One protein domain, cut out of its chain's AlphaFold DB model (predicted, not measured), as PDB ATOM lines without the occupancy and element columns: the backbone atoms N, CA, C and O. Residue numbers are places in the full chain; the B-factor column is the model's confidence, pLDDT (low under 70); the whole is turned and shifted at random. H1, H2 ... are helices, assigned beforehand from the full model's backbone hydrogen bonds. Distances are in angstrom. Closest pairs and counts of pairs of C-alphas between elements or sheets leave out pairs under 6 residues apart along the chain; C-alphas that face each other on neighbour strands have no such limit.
ATOM      1  N   TYR A 211     144.163 115.533 141.091       74.69
ATOM      2  CA  TYR A 211     143.465 116.356 140.087       74.69
ATOM      3  C   TYR A 211     142.817 117.573 140.726       74.69
ATOM      4  O   TYR A 211     142.844 118.651 140.136       74.69
ATOM      5  N   LYS A 212     142.286 117.426 141.945       77.56
ATOM      6  CA  LYS A 212     141.645 118.535 142.660       77.56
ATOM      7  C   LYS A 212     142.638 119.668 142.863       77.56
ATOM      8  O   LYS A 212     142.319 120.829 142.623       77.56
ATOM      9  N   ARG A 213     143.875 119.316 143.217       83.31
ATOM     10  CA  ARG A 213     144.953 120.285 143.372       83.31
ATOM     11  C   ARG A 213     145.317 120.989 142.068       83.31
ATOM     12  O   ARG A 213     145.462 122.208 142.035       83.31
ATOM     13  N   ILE A 214     145.410 120.232 140.977       85.38
ATOM     14  CA  ILE A 214     145.682 120.782 139.647       85.38
ATOM     15  C   ILE A 214     144.556 121.727 139.200       85.38
ATOM     16  O   ILE A 214     144.838 122.802 138.677       85.38
ATOM     17  N   PHE A 215     143.292 121.374 139.436       85.88
ATOM     18  CA  PHE A 215     142.143 122.211 139.076       85.88
ATOM     19  C   PHE A 215     142.064 123.486 139.915       85.88
ATOM     20  O   PHE A 215     141.772 124.549 139.377       85.88
ATOM     21  N   GLN A 216     142.424 123.426 141.198       87.06
ATOM     22  CA  GLN A 216     142.581 124.625 142.026       87.06
ATOM     23  C   GLN A 216     143.639 125.578 141.461       87.06
ATOM     24  O   GLN A 216     143.387 126.777 141.378       87.06
ATOM     25  N   LEU A 217     144.793 125.057 141.029       88.81
ATOM     26  CA  LEU A 217     145.834 125.863 140.385       88.81
ATOM     27  C   LEU A 217     145.364 126.444 139.043       88.81
ATOM     28  O   LEU A 217     145.639 127.605 138.758       88.81
ATOM     29  N   ILE A 218     144.624 125.676 138.235       88.69
ATOM     30  CA  ILE A 218     143.999 126.167 136.995       88.69
ATOM     31  C   ILE A 218     143.055 127.338 137.299       88.69
ATOM     32  O   ILE A 218     143.194 128.400 136.700       88.69
ATOM     33  N   ASN A 219     142.169 127.181 138.283       88.62
ATOM     34  CA  ASN A 219     141.227 128.224 138.690       88.62
ATOM     35  C   ASN A 219     141.931 129.465 139.249       88.62
ATOM     36  O   ASN A 219     141.477 130.584 139.020       88.62
ATOM     37  N   LEU A 220     143.033 129.279 139.982       89.50
ATOM     38  CA  LEU A 220     143.853 130.380 140.477       89.50
ATOM     39  C   LEU A 220     144.423 131.193 139.310       89.50
ATOM     40  O   LEU A 220     144.336 132.415 139.322       89.50
ATOM     41  N   LEU A 221     144.970 130.519 138.294       88.31
ATOM     42  CA  LEU A 221     145.542 131.157 137.103       88.31
ATOM     43  C   LEU A 221     144.502 131.886 136.242       88.31
ATOM     44  O   LEU A 221     144.876 132.811 135.523       88.31
ATOM     45  N   ASP A 222     143.234 131.493 136.337       82.56
ATOM     46  CA  ASP A 222     142.113 132.111 135.622       82.56
ATOM     47  C   ASP A 222     141.471 133.281 136.360       82.56
ATOM     48  O   ASP A 222     140.627 133.975 135.799       82.56
ATOM     49  N   SER A 223     141.892 133.538 137.598       84.12
ATOM     50  CA  SER A 223     141.492 134.738 138.320       84.12
ATOM     51  C   SER A 223     142.169 135.978 137.723       84.12
ATOM     52  O   SER A 223     143.404 136.057 137.634       84.12
ATOM     53  N   ASP A 224     141.364 136.973 137.350       76.75
ATOM     54  CA  ASP A 224     141.851 138.241 136.797       76.75
ATOM     55  C   ASP A 224     142.744 138.993 137.803       76.75
ATOM     56  O   ASP A 224     143.785 139.534 137.422       76.75
ATOM     57  N   ASP A 225     142.427 138.898 139.099       81.94
ATOM     58  CA  ASP A 225     143.071 139.659 140.180       81.94
ATOM     59  C   ASP A 225     144.226 138.924 140.886       81.94
ATOM     60  O   ASP A 225     144.733 139.402 141.899       81.94
ATOM     61  N   VAL A 226     144.663 137.749 140.403       85.56
ATOM     62  CA  VAL A 226     145.759 137.029 141.081       85.56
ATOM     63  C   VAL A 226     147.132 137.633 140.775       85.56
ATOM     64  O   VAL A 226     147.516 137.789 139.604       85.56
ATOM     65  N   ASP A 227     147.904 137.881 141.834       89.44
ATOM     66  CA  ASP A 227     149.294 138.316 141.765       89.44
ATOM     67  C   ASP A 227     150.256 137.150 141.498       89.44
ATOM     68  O   ASP A 227     150.092 136.023 141.971       89.44
ATOM     69  N   VAL A 228     151.357 137.440 140.795       88.81
ATOM     70  CA  VAL A 228     152.417 136.455 140.497       88.81
ATOM     71  C   VAL A 228     152.968 135.803 141.771       88.81
ATOM     72  O   VAL A 228     153.304 134.622 141.762       88.81
ATOM     73  N   LYS A 229     153.041 136.551 142.879       90.38
ATOM     74  CA  LYS A 229     153.535 136.041 144.167       90.38
ATOM     75  C   LYS A 229     152.640 134.946 144.742       90.38
ATOM     76  O   LYS A 229     153.165 133.976 145.282       90.38
ATOM     77  N   LEU A 275     150.741 128.144 131.550       83.44
ATOM     78  CA  LEU A 275     150.796 127.360 132.791       83.44
ATOM     79  C   LEU A 275     149.524 126.535 132.987       83.44
ATOM     80  O   LEU A 275     149.604 125.355 133.324       83.44
ATOM     81  N   ARG A 276     148.355 127.124 132.714       84.88
ATOM     82  CA  ARG A 276     147.068 126.425 132.786       84.88
ATOM     83  C   ARG A 276     147.011 125.223 131.837       84.88
ATOM     84  O   ARG A 276     146.566 124.144 132.219       84.88
ATOM     85  N   GLN A 277     147.507 125.385 130.611       77.06
ATOM     86  CA  GLN A 277     147.589 124.291 129.636       77.06
ATOM     87  C   GLN A 277     148.533 123.181 130.100       77.06
ATOM     88  O   GLN A 277     148.208 122.002 129.976       77.06
ATOM     89  N   TRP A 278     149.692 123.553 130.648       82.69
ATOM     90  CA  TRP A 278     150.652 122.594 131.187       82.69
ATOM     91  C   TRP A 278     150.049 121.784 132.340       82.69
ATOM     92  O   TRP A 278     150.129 120.559 132.329       82.69
ATOM     93  N   LEU A 279     149.363 122.445 133.275       84.69
ATOM     94  CA  LEU A 279     148.644 121.795 134.372       84.69
ATOM     95  C   LEU A 279     147.613 120.781 133.862       84.69
ATOM     96  O   LEU A 279     147.560 119.655 134.353       84.69
ATOM     97  N   LEU A 280     146.852 121.136 132.824       79.62
ATOM     98  CA  LEU A 280     145.876 120.235 132.217       79.62
ATOM     99  C   LEU A 280     146.536 118.999 131.578       79.62
ATOM    100  O   LEU A 280     146.051 117.881 131.740       79.62
ATOM    101  N   LEU A 281     147.690 119.167 130.923       74.75
ATOM    102  CA  LEU A 281     148.480 118.050 130.387       74.75
ATOM    103  C   LEU A 281     149.056 117.151 131.491       74.75
ATOM    104  O   LEU A 281     149.146 115.937 131.311       74.75
ATOM    105  N   ILE A 282     149.420 117.721 132.642       78.00
ATOM    106  CA  ILE A 282     149.868 116.948 133.805       78.00
ATOM    107  C   ILE A 282     148.703 116.172 134.424       78.00
ATOM    108  O   ILE A 282     148.871 114.989 134.725       78.00
ATOM    109  N   ALA A 283     147.511 116.771 134.537       76.44
ATOM    110  CA  ALA A 283     146.306 116.040 134.936       76.44
ATOM    111  C   ALA A 283     146.051 114.851 133.998       76.44
ATOM    112  O   ALA A 283     145.777 113.745 134.461       76.44
ATOM    113  N   PHE A 284     146.242 115.042 132.691       73.12
ATOM    114  CA  PHE A 284     146.082 113.983 131.691       73.12
ATOM    115  C   PHE A 284     147.109 112.868 131.889       73.12
ATOM    116  O   PHE A 284     146.744 111.696 131.973       73.12
ATOM    117  N   SER A 285     148.384 113.229 132.047       66.75
ATOM    118  CA  SER A 285     149.468 112.284 132.334       66.75
ATOM    119  C   SER A 285     149.197 111.458 133.596       66.75
ATOM    120  O   SER A 285     149.374 110.238 133.587       66.75
ATOM    121  N   LYS A 286     148.745 112.106 134.679       69.56
ATOM    122  CA  LYS A 286     148.473 111.459 135.972       69.56
ATOM    123  C   LYS A 286     147.225 110.563 135.934       69.56
ATOM    124  O   LYS A 286     147.279 109.448 136.454       69.56
ATOM    125  N   SER A 287     146.164 110.977 135.229       63.34
ATOM    126  CA  SER A 287     144.889 110.234 135.096       63.34
ATOM    127  C   SER A 287     145.036 108.796 134.627       63.34
ATOM    128  O   SER A 287     144.272 107.917 135.027       63.34
ATOM    129  N   MET A 288     146.063 108.533 133.828       57.44
ATOM    130  CA  MET A 288     146.233 107.252 133.165       57.44
ATOM    131  C   MET A 288     147.165 106.288 133.922       57.44
ATOM    132  O   MET A 288     147.297 105.139 133.504       57.44
ATOM    133  N   GLY A 289     147.812 106.712 135.022       53.38
ATOM    134  CA  GLY A 289     148.746 105.865 135.791       53.38
ATOM    135  C   GLY A 289     149.904 105.300 134.953       53.38
ATOM    136  O   GLY A 289     150.395 104.202 135.214       53.38
ATOM    137  N   LEU A 290     150.285 106.001 133.882       48.19
ATOM    138  CA  LEU A 290     151.226 105.513 132.878       48.19
ATOM    139  C   LEU A 290     152.659 105.929 133.227       48.19
ATOM    140  O   LEU A 290     152.929 107.105 133.443       48.19
ATOM    141  N   ASP A 291     153.590 104.969 133.189       50.97
ATOM    142  CA  ASP A 291     155.032 105.245 133.060       50.97
ATOM    143  C   ASP A 291     155.272 106.138 131.818       50.97
ATOM    144  O   ASP A 291     154.561 106.000 130.813       50.97
ATOM    145  N   GLU A 292     156.290 107.009 131.843       49.25
ATOM    146  CA  GLU A 292     156.628 107.987 130.786       49.25
ATOM    147  C   GLU A 292     156.667 107.351 129.377       49.25
ATOM    148  O   GLU A 292     156.344 107.981 128.366       49.25
ATOM    149  N   ARG A 293     157.007 106.056 129.300       47.66
ATOM    150  CA  ARG A 293     157.074 105.254 128.065       47.66
ATOM    151  C   ARG A 293     155.715 104.860 127.472       47.66
ATOM    152  O   ARG A 293     155.644 104.603 126.270       47.66
ATOM    153  N   LYS A 294     154.649 104.792 128.276       48.88
ATOM    154  CA  LYS A 294     153.287 104.446 127.825       48.88
ATOM    155  C   LYS A 294     152.452 105.679 127.460       48.88
ATOM    156  O   LYS A 294     151.545 105.554 126.643       48.88
ATOM    157  N   ILE A 295     152.795 106.861 127.984       52.94
ATOM    158  CA  ILE A 295     152.147 108.143 127.639       52.94
ATOM    159  C   ILE A 295     152.237 108.415 126.129       52.94
ATOM    160  O   ILE A 295     151.237 108.745 125.501       52.94
ATOM    161  N   LYS A 296     153.404 108.165 125.517       51.28
ATOM    162  CA  LYS A 296     153.648 108.335 124.068       51.28
ATOM    163  C   LYS A 296     152.904 107.346 123.151       51.28
ATOM    164  O   LYS A 296     153.112 107.383 121.945       51.28
ATOM    165  N   LYS A 297     152.127 106.406 123.701       57.72
ATOM    166  CA  LYS A 297     151.384 105.388 122.936       57.72
ATOM    167  C   LYS A 297     149.874 105.439 123.183       57.72
ATOM    168  O   LYS A 297     149.177 104.513 122.779       57.72
ATOM    169  N   ASN A 298     149.370 106.457 123.884       66.06
ATOM    170  CA  ASN A 298     147.950 106.567 124.202       66.06
ATOM    171  C   ASN A 298     147.220 107.405 123.131       66.06
ATOM    172  O   ASN A 298     147.443 108.616 123.064       66.06
ATOM    173  N   PRO A 299     146.292 106.810 122.355       75.69
ATOM    174  CA  PRO A 299     145.591 107.518 121.283       75.69
ATOM    175  C   PRO A 299     144.759 108.714 121.761       75.69
ATOM    176  O   PRO A 299     144.609 109.682 121.023       75.69
ATOM    177  N   VAL A 300     144.224 108.678 122.988       73.62
ATOM    178  CA  VAL A 300     143.413 109.773 123.547       73.62
ATOM    179  C   VAL A 300     144.309 110.955 123.923       73.62
ATOM    180  O   VAL A 300     143.947 112.105 123.678       73.62
ATOM    181  N   PHE A 301     145.500 110.688 124.467       71.94
ATOM    182  CA  PHE A 301     146.494 111.723 124.769       71.94
ATOM    183  C   PHE A 301     147.031 112.381 123.489       71.94
ATOM    184  O   PHE A 301     147.072 113.610 123.394       71.94
ATOM    185  N   ASP A 302     147.347 111.580 122.468       75.88
ATOM    186  CA  ASP A 302     147.758 112.081 121.151       75.88
ATOM    187  C   ASP A 302     146.650 112.903 120.482       75.88
ATOM    188  O   ASP A 302     146.915 113.962 119.900       75.88
ATOM    189  N   LEU A 303     145.394 112.462 120.607       80.88
ATOM    190  CA  LEU A 303     144.234 113.195 120.110       80.88
ATOM    191  C   LEU A 303     144.062 114.537 120.834       80.88
ATOM    192  O   LEU A 303     143.812 115.541 120.171       80.88
ATOM    193  N   ALA A 304     144.252 114.585 122.156       78.81
ATOM    194  CA  ALA A 304     144.180 115.825 122.932       78.81
ATOM    195  C   ALA A 304     145.229 116.848 122.498       78.81
ATOM    196  O   ALA A 304     144.900 118.007 122.241       78.81
ATOM    197  N   ILE A 305     146.484 116.417 122.345       77.94
ATOM    198  CA  ILE A 305     147.564 117.292 121.877       77.94
ATOM    199  C   ILE A 305     147.296 117.755 120.442       77.94
ATOM    200  O   ILE A 305     147.464 118.935 120.127       77.94
ATOM    201  N   THR A 306     146.864 116.845 119.569       82.19
ATOM    202  CA  THR A 306     146.574 117.164 118.165       82.19
ATOM    203  C   THR A 306     145.434 118.171 118.059       82.19
ATOM    204  O   THR A 306     145.564 119.171 117.353       82.19
ATOM    205  N   ARG A 307     144.346 117.969 118.809       84.69
ATOM    206  CA  ARG A 307     143.198 118.879 118.848       84.69
ATOM    207  C   ARG A 307     143.580 120.245 119.408       84.69
ATOM    208  O   ARG A 307     143.216 121.258 118.822       84.69
ATOM    209  N   SER A 308     144.381 120.274 120.471       82.88
ATOM    210  CA  SER A 308     144.923 121.509 121.040       82.88
ATOM    211  C   SER A 308     145.694 122.340 120.010       82.88
ATOM    212  O   SER A 308     145.430 123.532 119.836       82.88
ATOM    213  N   ARG A 309     146.616 121.701 119.276       82.38
ATOM    214  CA  ARG A 309     147.413 122.356 118.226       82.38
ATOM    215  C   ARG A 309     146.545 122.831 117.069       82.38
ATOM    216  O   ARG A 309     146.687 123.970 116.638       82.38
ATOM    217  N   LEU A 310     145.633 121.982 116.599       88.81
ATOM    218  CA  LEU A 310     144.712 122.318 115.519       88.81
ATOM    219  C   LEU A 310     143.878 123.555 115.866       88.81
ATOM    220  O   LEU A 310     143.818 124.494 115.079       88.81
ATOM    221  N   MET A 311     143.277 123.583 117.056       87.06
ATOM    222  CA  MET A 311     142.452 124.708 117.498       87.06
ATOM    223  C   MET A 311     143.270 125.994 117.666       87.06
ATOM    224  O   MET A 311     142.804 127.057 117.264       87.06
ATOM    225  N   SER A 312     144.504 125.900 118.173       84.50
ATOM    226  CA  SER A 312     145.433 127.037 118.229       84.50
ATOM    227  C   SER A 312     145.736 127.611 116.842       84.50
ATOM    228  O   SER A 312     145.694 128.825 116.651       84.50
ATOM    229  N   GLU A 313     146.053 126.753 115.871       88.62
ATOM    230  CA  GLU A 313     146.394 127.164 114.502       88.62
ATOM    231  C   GLU A 313     145.199 127.779 113.770       88.62
ATOM    232  O   GLU A 313     145.347 128.783 113.072       88.62
ATOM    233  N   ILE A 314     144.003 127.211 113.954       88.19
ATOM    234  CA  ILE A 314     142.764 127.775 113.410       88.19
ATOM    235  C   ILE A 314     142.526 129.169 113.998       88.19
ATOM    236  O   ILE A 314     142.342 130.121 113.241       88.19
ATOM    237  N   ALA A 315     142.608 129.310 115.325       87.44
ATOM    238  CA  ALA A 315     142.409 130.586 116.009       87.44
ATOM    239  C   ALA A 315     143.371 131.677 115.510       87.44
ATOM    240  O   ALA A 315     142.957 132.813 115.296       87.44
ATOM    241  N   MET A 316     144.635 131.328 115.243       85.88
ATOM    242  CA  MET A 316     145.634 132.265 114.710       85.88
ATOM    243  C   MET A 316     145.366 132.718 113.267       85.88
ATOM    244  O   MET A 316     145.843 133.779 112.867       85.88
ATOM    245  N   ARG A 317     144.646 131.923 112.465       87.00
ATOM    246  CA  ARG A 317     144.379 132.212 111.044       87.00
ATOM    247  C   ARG A 317     143.052 132.926 110.804       87.00
ATOM    248  O   ARG A 317     142.824 133.426 109.702       87.00
ATOM    249  N   CYS A 318     142.181 132.989 111.803       84.19
ATOM    250  CA  CYS A 318     140.905 133.674 111.687       84.19
ATOM    251  C   CYS A 318     141.045 135.188 111.904       84.19
ATOM    252  O   CYS A 318     141.683 135.650 112.844       84.19
ATOM    253  N   GLN A 319     140.426 135.977 111.021       63.47
ATOM    254  CA  GLN A 319     140.723 137.408 110.893       63.47
ATOM    255  C   GLN A 319     139.838 138.352 111.735       63.47
ATOM    256  O   GLN A 319     140.106 139.551 111.718       63.47
ATOM    257  N   LYS A 320     138.826 137.869 112.485       67.19
ATOM    258  CA  LYS A 320     138.064 138.651 113.497       67.19
ATOM    259  C   LYS A 320     137.098 137.777 114.315       67.19
ATOM    260  O   LYS A 320     136.471 136.890 113.752       67.19
ATOM    261  N   GLY A 321     136.948 138.071 115.612       64.62
ATOM    262  CA  GLY A 321     135.969 137.427 116.508       64.62
ATOM    263  C   GLY A 321     136.356 136.042 117.037       64.62
ATOM    264  O   GLY A 321     135.563 135.418 117.729       64.62
ATOM    265  N   CYS A 322     137.558 135.552 116.729       67.75
ATOM    266  CA  CYS A 322     138.027 134.265 117.233       67.75
ATOM    267  C   CYS A 322     138.723 134.398 118.581       67.75
ATOM    268  O   CYS A 322     139.348 135.415 118.884       67.75
ATOM    269  N   ALA A 323     138.606 133.341 119.379       72.69
ATOM    270  CA  ALA A 323     139.247 133.260 120.675       72.69
ATOM    271  C   ALA A 323     140.774 133.322 120.577       72.69
ATOM    272  O   ALA A 323     141.376 132.957 119.567       72.69
ATOM    273  N   ASP A 324     141.395 133.746 121.674       83.81
ATOM    274  CA  ASP A 324     142.843 133.711 121.836       83.81
ATOM    275  C   ASP A 324     143.392 132.291 121.614       83.81
ATOM    276  O   ASP A 324     142.784 131.298 122.020       83.81
ATOM    277  N   LYS A 325     144.575 132.184 120.995       82.94
ATOM    278  CA  LYS A 325     145.169 130.891 120.615       82.94
ATOM    279  C   LYS A 325     145.358 129.957 121.813       82.94
ATOM    280  O   LYS A 325     145.210 128.743 121.676       82.94
ATOM    281  N   TYR A 326     145.656 130.517 122.990       81.62
ATOM    282  CA  TYR A 326     145.827 129.736 124.211       81.62
ATOM    283  C   TYR A 326     144.488 129.247 124.768       81.62
ATOM    284  O   TYR A 326     144.412 128.118 125.246       81.62
ATOM    285  N   GLU A 327     143.426 130.041 124.640       81.31
ATOM    286  CA  GLU A 327     142.073 129.615 125.007       81.31
ATOM    287  C   GLU A 327     141.576 128.497 124.086       81.31
ATOM    288  O   GLU A 327     141.160 127.442 124.558       81.31
ATOM    289  N   ALA A 328     141.724 128.661 122.768       83.38
ATOM    290  CA  ALA A 328     141.360 127.631 121.797       83.38
ATOM    291  C   ALA A 328     142.141 126.320 122.030       83.38
ATOM    292  O   ALA A 328     141.580 125.224 121.994       83.38
ATOM    293  N   SER A 329     143.436 126.431 122.329       82.94
ATOM    294  CA  SER A 329     144.295 125.296 122.673       82.94
ATOM    295  C   SER A 329     143.893 124.621 123.988       82.94
ATOM    296  O   SER A 329     143.889 123.389 124.049       82.94
ATOM    297  N   PHE A 330     143.530 125.393 125.017       84.56
ATOM    298  CA  PHE A 330     143.080 124.881 126.310       84.56
ATOM    299  C   PHE A 330     141.769 124.100 126.173       84.56
ATOM    300  O   PHE A 330     141.705 122.948 126.597       84.56
ATOM    301  N   VAL A 331     140.774 124.668 125.484       85.56
ATOM    302  CA  VAL A 331     139.491 124.002 125.193       85.56
ATOM    303  C   VAL A 331     139.703 122.721 124.386       85.56
ATOM    304  O   VAL A 331     139.062 121.706 124.654       85.56
ATOM    305  N   GLY A 332     140.649 122.720 123.442       83.94
ATOM    306  CA  GLY A 332     140.994 121.524 122.675       83.94
ATOM    307  C   GLY A 332     141.486 120.362 123.536       83.94
ATOM    308  O   GLY A 332     141.077 119.226 123.300       83.94
ATOM    309  N   ILE A 333     142.300 120.639 124.558       82.44
ATOM    310  CA  ILE A 333     142.727 119.628 125.538       82.44
ATOM    311  C   ILE A 333     141.530 119.240 126.411       82.44
ATOM    312  O   ILE A 333     141.199 118.061 126.506       82.44
ATOM    313  N   LEU A 334     140.843 120.233 126.984       84.25
ATOM    314  CA  LEU A 334     139.758 120.038 127.941       84.25
ATOM    315  C   LEU A 334     138.598 119.221 127.359       84.25
ATOM    316  O   LEU A 334     138.016 118.423 128.073       84.25
ATOM    317  N   SER A 335     138.333 119.308 126.054       86.62
ATOM    318  CA  SER A 335     137.286 118.535 125.359       86.62
ATOM    319  C   SER A 335     137.423 117.002 125.401       86.62
ATOM    320  O   SER A 335     136.570 116.306 124.854       86.62
ATOM    321  N   LEU A 336     138.516 116.470 125.959       84.00
ATOM    322  CA  LEU A 336     138.744 115.030 126.139       84.00
ATOM    323  C   LEU A 336     138.985 114.638 127.601       84.00
ATOM    324  O   LEU A 336     139.296 113.475 127.875       84.00
ATOM    325  N   ILE A 337     138.892 115.588 128.539       78.94
ATOM    326  CA  ILE A 337     139.195 115.329 129.950       78.94
ATOM    327  C   ILE A 337     138.223 114.335 130.580       78.94
ATOM    328  O   ILE A 337     138.621 113.539 131.421       78.94
ATOM    329  N   ASP A 338     136.971 114.343 130.144       76.44
ATOM    330  CA  ASP A 338     135.909 113.431 130.553       76.44
ATOM    331  C   ASP A 338     136.246 111.970 130.255       76.44
ATOM    332  O   ASP A 338     136.142 111.103 131.128       76.44
ATOM    333  N   ILE A 339     136.731 111.706 129.038       76.75
ATOM    334  CA  ILE A 339     137.141 110.372 128.599       76.75
ATOM    335  C   ILE A 339     138.325 109.900 129.444       76.75
ATOM    336  O   ILE A 339     138.381 108.739 129.851       76.75
ATOM    337  N   MET A 340     139.268 110.800 129.724       70.62
ATOM    338  CA  MET A 340     140.483 110.475 130.467       70.62
ATOM    339  C   MET A 340     140.220 110.274 131.960       70.62
ATOM    340  O   MET A 340     140.607 109.260 132.531       70.62
ATOM    341  N   LEU A 341     139.503 111.187 132.605       70.75
ATOM    342  CA  LEU A 341     139.134 111.045 134.014       70.75
ATOM    343  C   LEU A 341     138.042 109.988 134.226       70.75
ATOM    344  O   LEU A 341     137.758 109.615 135.363       70.75
ATOM    345  N   GLN A 342     137.444 109.479 133.143       71.38
ATOM    346  CA  GLN A 342     136.269 108.614 133.159       71.38
ATOM    347  C   GLN A 342     135.144 109.231 134.001       71.38
ATOM    348  O   GLN A 342     134.507 108.544 134.804       71.38
ATOM    349  N   MET A 343     134.918 110.532 133.859       70.56
ATOM    350  CA  MET A 343     133.924 111.287 134.616       70.56
ATOM    351  C   MET A 343     133.054 112.101 133.657       70.56
ATOM    352  O   MET A 343     133.568 112.546 132.636       70.56
ATOM    353  N   PRO A 344     131.759 112.302 133.960       75.69
ATOM    354  CA  PRO A 344     130.917 113.189 133.164       75.69
ATOM    355  C   PRO A 344     131.518 114.599 133.116       75.69
ATOM    356  O   PRO A 344     131.955 115.106 134.154       75.69
ATOM    357  N   MET A 345     131.543 115.219 131.934       80.88
ATOM    358  CA  MET A 345     132.094 116.564 131.737       80.88
ATOM    359  C   MET A 345     131.423 117.595 132.636       80.88
ATOM    360  O   MET A 345     132.103 118.470 133.158       80.88
ATOM    361  N   GLU A 346     130.126 117.452 132.900       77.25
ATOM    362  CA  GLU A 346     129.363 118.346 133.773       77.25
ATOM    363  C   GLU A 346     130.009 118.436 135.160       77.25
ATOM    364  O   GLU A 346     130.244 119.529 135.666       77.25
ATOM    365  N   LYS A 347     130.416 117.290 135.723       74.19
ATOM    366  CA  LYS A 347     131.099 117.234 137.025       74.19
ATOM    367  C   LYS A 347     132.503 117.824 136.993       74.19
ATOM    368  O   LYS A 347     133.013 118.251 138.019       74.19
ATOM    369  N   ILE A 348     133.163 117.802 135.839       77.50
ATOM    370  CA  ILE A 348     134.506 118.371 135.686       77.50
ATOM    371  C   ILE A 348     134.414 119.896 135.553       77.50
ATOM    372  O   ILE A 348     135.239 120.615 136.113       77.50
ATOM    373  N   LEU A 349     133.377 120.389 134.873       80.44
ATOM    374  CA  LEU A 349     133.077 121.814 134.743       80.44
ATOM    375  C   LEU A 349     132.561 122.447 136.047       80.44
ATOM    376  O   LEU A 349     132.683 123.656 136.211       80.44
ATOM    377  N   GLU A 350     132.043 121.662 137.000       78.06
ATOM    378  CA  GLU A 350     131.791 122.132 138.376       78.06
ATOM    379  C   GLU A 350     133.095 122.497 139.115       78.06
ATOM    380  O   GLU A 350     133.107 123.400 139.952       78.06
ATOM    381  N   GLU A 351     134.202 121.819 138.794       79.25
ATOM    382  CA  GLU A 351     135.496 121.990 139.467       79.25
ATOM    383  C   GLU A 351     136.433 122.967 138.735       79.25
ATOM    384  O   GLU A 351     137.283 123.587 139.375       79.25
ATOM    385  N   ILE A 352     136.298 123.130 137.411       78.88
ATOM    386  CA  ILE A 352     137.085 124.077 136.602       78.88
ATOM    387  C   ILE A 352     136.226 125.285 136.223       78.88
ATOM    388  O   ILE A 352     135.284 125.181 135.439       78.88
ATOM    389  N   LYS A 353     136.616 126.468 136.700       72.75
ATOM    390  CA  LYS A 353     136.009 127.740 136.308       72.75
ATOM    391  C   LYS A 353     136.533 128.160 134.939       72.75
ATOM    392  O   LYS A 353     137.647 128.656 134.825       72.75
ATOM    393  N   ILE A 354     135.719 127.996 133.902       68.38
ATOM    394  CA  ILE A 354     136.028 128.524 132.570       68.38
ATOM    395  C   ILE A 354     135.518 129.963 132.497       68.38
ATOM    396  O   ILE A 354     134.316 130.200 132.579       68.38
ATOM    397  N   SER A 355     136.426 130.923 132.319       63.28
ATOM    398  CA  SER A 355     136.098 132.357 132.241       63.28
ATOM    399  C   SER A 355     135.261 132.738 131.014       63.28
ATOM    400  O   SER A 355     134.608 133.777 131.005       63.28
ATOM    401  N   ASN A 356     135.257 131.900 129.975       66.38
ATOM    402  CA  ASN A 356     134.463 132.092 128.768       66.38
ATOM    403  C   ASN A 356     133.213 131.189 128.776       66.38
ATOM    404  O   ASN A 356     133.306 129.969 128.602       66.38
ATOM    405  N   GLU A 357     132.042 131.805 128.935       65.25
ATOM    406  CA  GLU A 357     130.743 131.122 128.980       65.25
ATOM    407  C   GLU A 357     130.414 130.355 127.688       65.25
ATOM    408  O   GLU A 357     129.840 129.268 127.751       65.25
ATOM    409  N   GLU A 358     130.834 130.852 126.518       63.78
ATOM    410  CA  GLU A 358     130.617 130.168 125.237       63.78
ATOM    411  C   GLU A 358     131.399 128.854 125.175       63.78
ATOM    412  O   GLU A 358     130.891 127.856 124.666       63.78
ATOM    413  N   PHE A 359     132.605 128.811 125.746       69.88
ATOM    414  CA  PHE A 359     133.393 127.581 125.826       69.88
ATOM    415  C   PHE A 359     132.852 126.583 126.835       69.88
ATOM    416  O   PHE A 359     132.825 125.391 126.530       69.88
ATOM    417  N   SER A 360     132.366 127.052 127.984       64.56
ATOM    418  CA  SER A 360     131.646 126.194 128.930       64.56
ATOM    419  C   SER A 360     130.428 125.550 128.256       64.56
ATOM    420  O   SER A 360     130.262 124.332 128.272       64.56
ATOM    421  N   HIS A 361     129.646 126.351 127.532       67.00
ATOM    422  CA  HIS A 361     128.474 125.885 126.803       67.00
ATOM    423  C   HIS A 361     128.818 124.955 125.620       67.00
ATOM    424  O   HIS A 361     128.115 123.974 125.392       67.00
ATOM    425  N   ILE A 362     129.910 125.197 124.880       69.81
ATOM    426  CA  ILE A 362     130.391 124.289 123.818       69.81
ATOM    427  C   ILE A 362     130.831 122.941 124.400       69.81
ATOM    428  O   ILE A 362     130.530 121.903 123.815       69.81
ATOM    429  N   LEU A 363     131.516 122.935 125.545       73.38
ATOM    430  CA  LEU A 363     131.944 121.700 126.211       73.38
ATOM    431  C   LEU A 363     130.756 120.905 126.771       73.38
ATOM    432  O   LEU A 363     130.792 119.678 126.736       73.38
ATOM    433  N   GLN A 364     129.697 121.590 127.210       66.06
ATOM    434  CA  GLN A 364     128.434 120.971 127.626       66.06
ATOM    435  C   GLN A 364     127.616 120.436 126.438       66.06
ATOM    436  O   GLN A 364     127.040 119.359 126.528       66.06
ATOM    437  N   LYS A 365     127.571 121.154 125.304       63.34
ATOM    438  CA  LYS A 365     126.806 120.740 124.110       63.34
ATOM    439  C   LYS A 365     127.508 119.716 123.227       63.34
ATOM    440  O   LYS A 365     126.839 118.917 122.584       63.34
ATOM    441  N   GLY A 366     128.840 119.689 123.212       53.53
ATOM    442  CA  GLY A 366     129.635 118.698 122.472       53.53
ATOM    443  C   GLY A 366     129.473 117.249 122.963       53.53
ATOM    444  O   GLY A 366     130.166 116.358 122.468       53.53
ATOM    445  N   TYR A 367     128.590 117.027 123.942       47.88
ATOM    446  CA  TYR A 367     128.212 115.739 124.515       47.88
ATOM    447  C   TYR A 367     127.024 115.053 123.826       47.88
ATOM    448  O   TYR A 367     126.797 113.868 124.071       47.88
TER     449      TYR A 367
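What this domain is: This is residues 211 to 229 and 275 to 367 of the 370 residues of an uncharacterized protein of Sulfurospirillum sp. UBA11407 (UniProt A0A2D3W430). Four helices lie side by side in a slightly zigzag row, H1, H2, H5 and H4, with their lines nearly aligned from each to the next. The short helices H6 and H7 and the helix H8 make a second, looser group over one side of this row, and the small H3 sits at one end, near H2. The printed part has 112 residues with eight named helices, H1 to H8 in order along the chain, and no named strand; the class is all helix. It is compact, with a radius of gyration of the C-alphas of 14.1 A and spans of 41 by 33 by 29 A.

How they stand to each other: H1, residues 211 to 221, touches H2, residues 275 to 287, at a shallow tilt of 6 degrees, opposite ways; their closest C-alphas, of Ile 218 and Arg 276, are 5.2 A apart. H3, residues 292 to 295, is close to H2 but not clearly touching, the closest C-alphas being those of Ser 285 and Ile 295 at 6.8 A. H4, residues 299 to 317, and H5, residues 325 to 334, form a helical hairpin at a shallow tilt of 23 degrees, and they touch closest at the C-alphas of Ser 308 and Ser 329, 4.2 A apart. H2 touches H5 with residues 276 to 281 alone, at a shallow tilt of 16 degrees, the same way, closest at the C-alphas of Gln 277 and Phe 330, 5.6 A. H6, residues 337 to 341, touches residues 284 to 287 of H2, closest at the C-alphas of Ser 287 and Leu 341, 5.9 A. H6 and H7, residues 345 to 349, only just touch, with 3 pairs of C-alphas within 8 A, and only at the corner; the closest are those of Asp 338 and Met 345, 5.1 A. H7 touches H8, residues 357 to 365, closest at the C-alphas of Glu 346 and Gln 364, 6.7 A. H1 and H4 are apart. In H1, H2, H4, H5, H6, H7 and H8 every O i to N i+4 pair is within hydrogen-bond range; H3 is too short for such a pair.

Where its parts are: H1 begins at C-alpha 211, (143.465, 116.356, 140.087), and is 15.2 A long; H2 is 18.3 A. H4, the longest with 19 residues, runs 26.8 A from C-alpha 299 at (145.591, 107.518, 121.283). H5 is 14.2 A long, and H8, 12.1 A, ends at C-alpha 365, (126.806, 120.740, 124.110).

The domain as a whole: The two C-alphas farthest apart, of Asp 291 and Lys 320, are 42.3 A apart. Residues 230 to 274 are not printed, and C-alphas 229 and 275 are 14.6 A apart across this cut. Of the links that are printed whole, none is long. The mean pLDDT of the printed part is 75.5, and it is under 70 in residues 285 to 298, 319 to 322, 354 to 362 and 364 to 367.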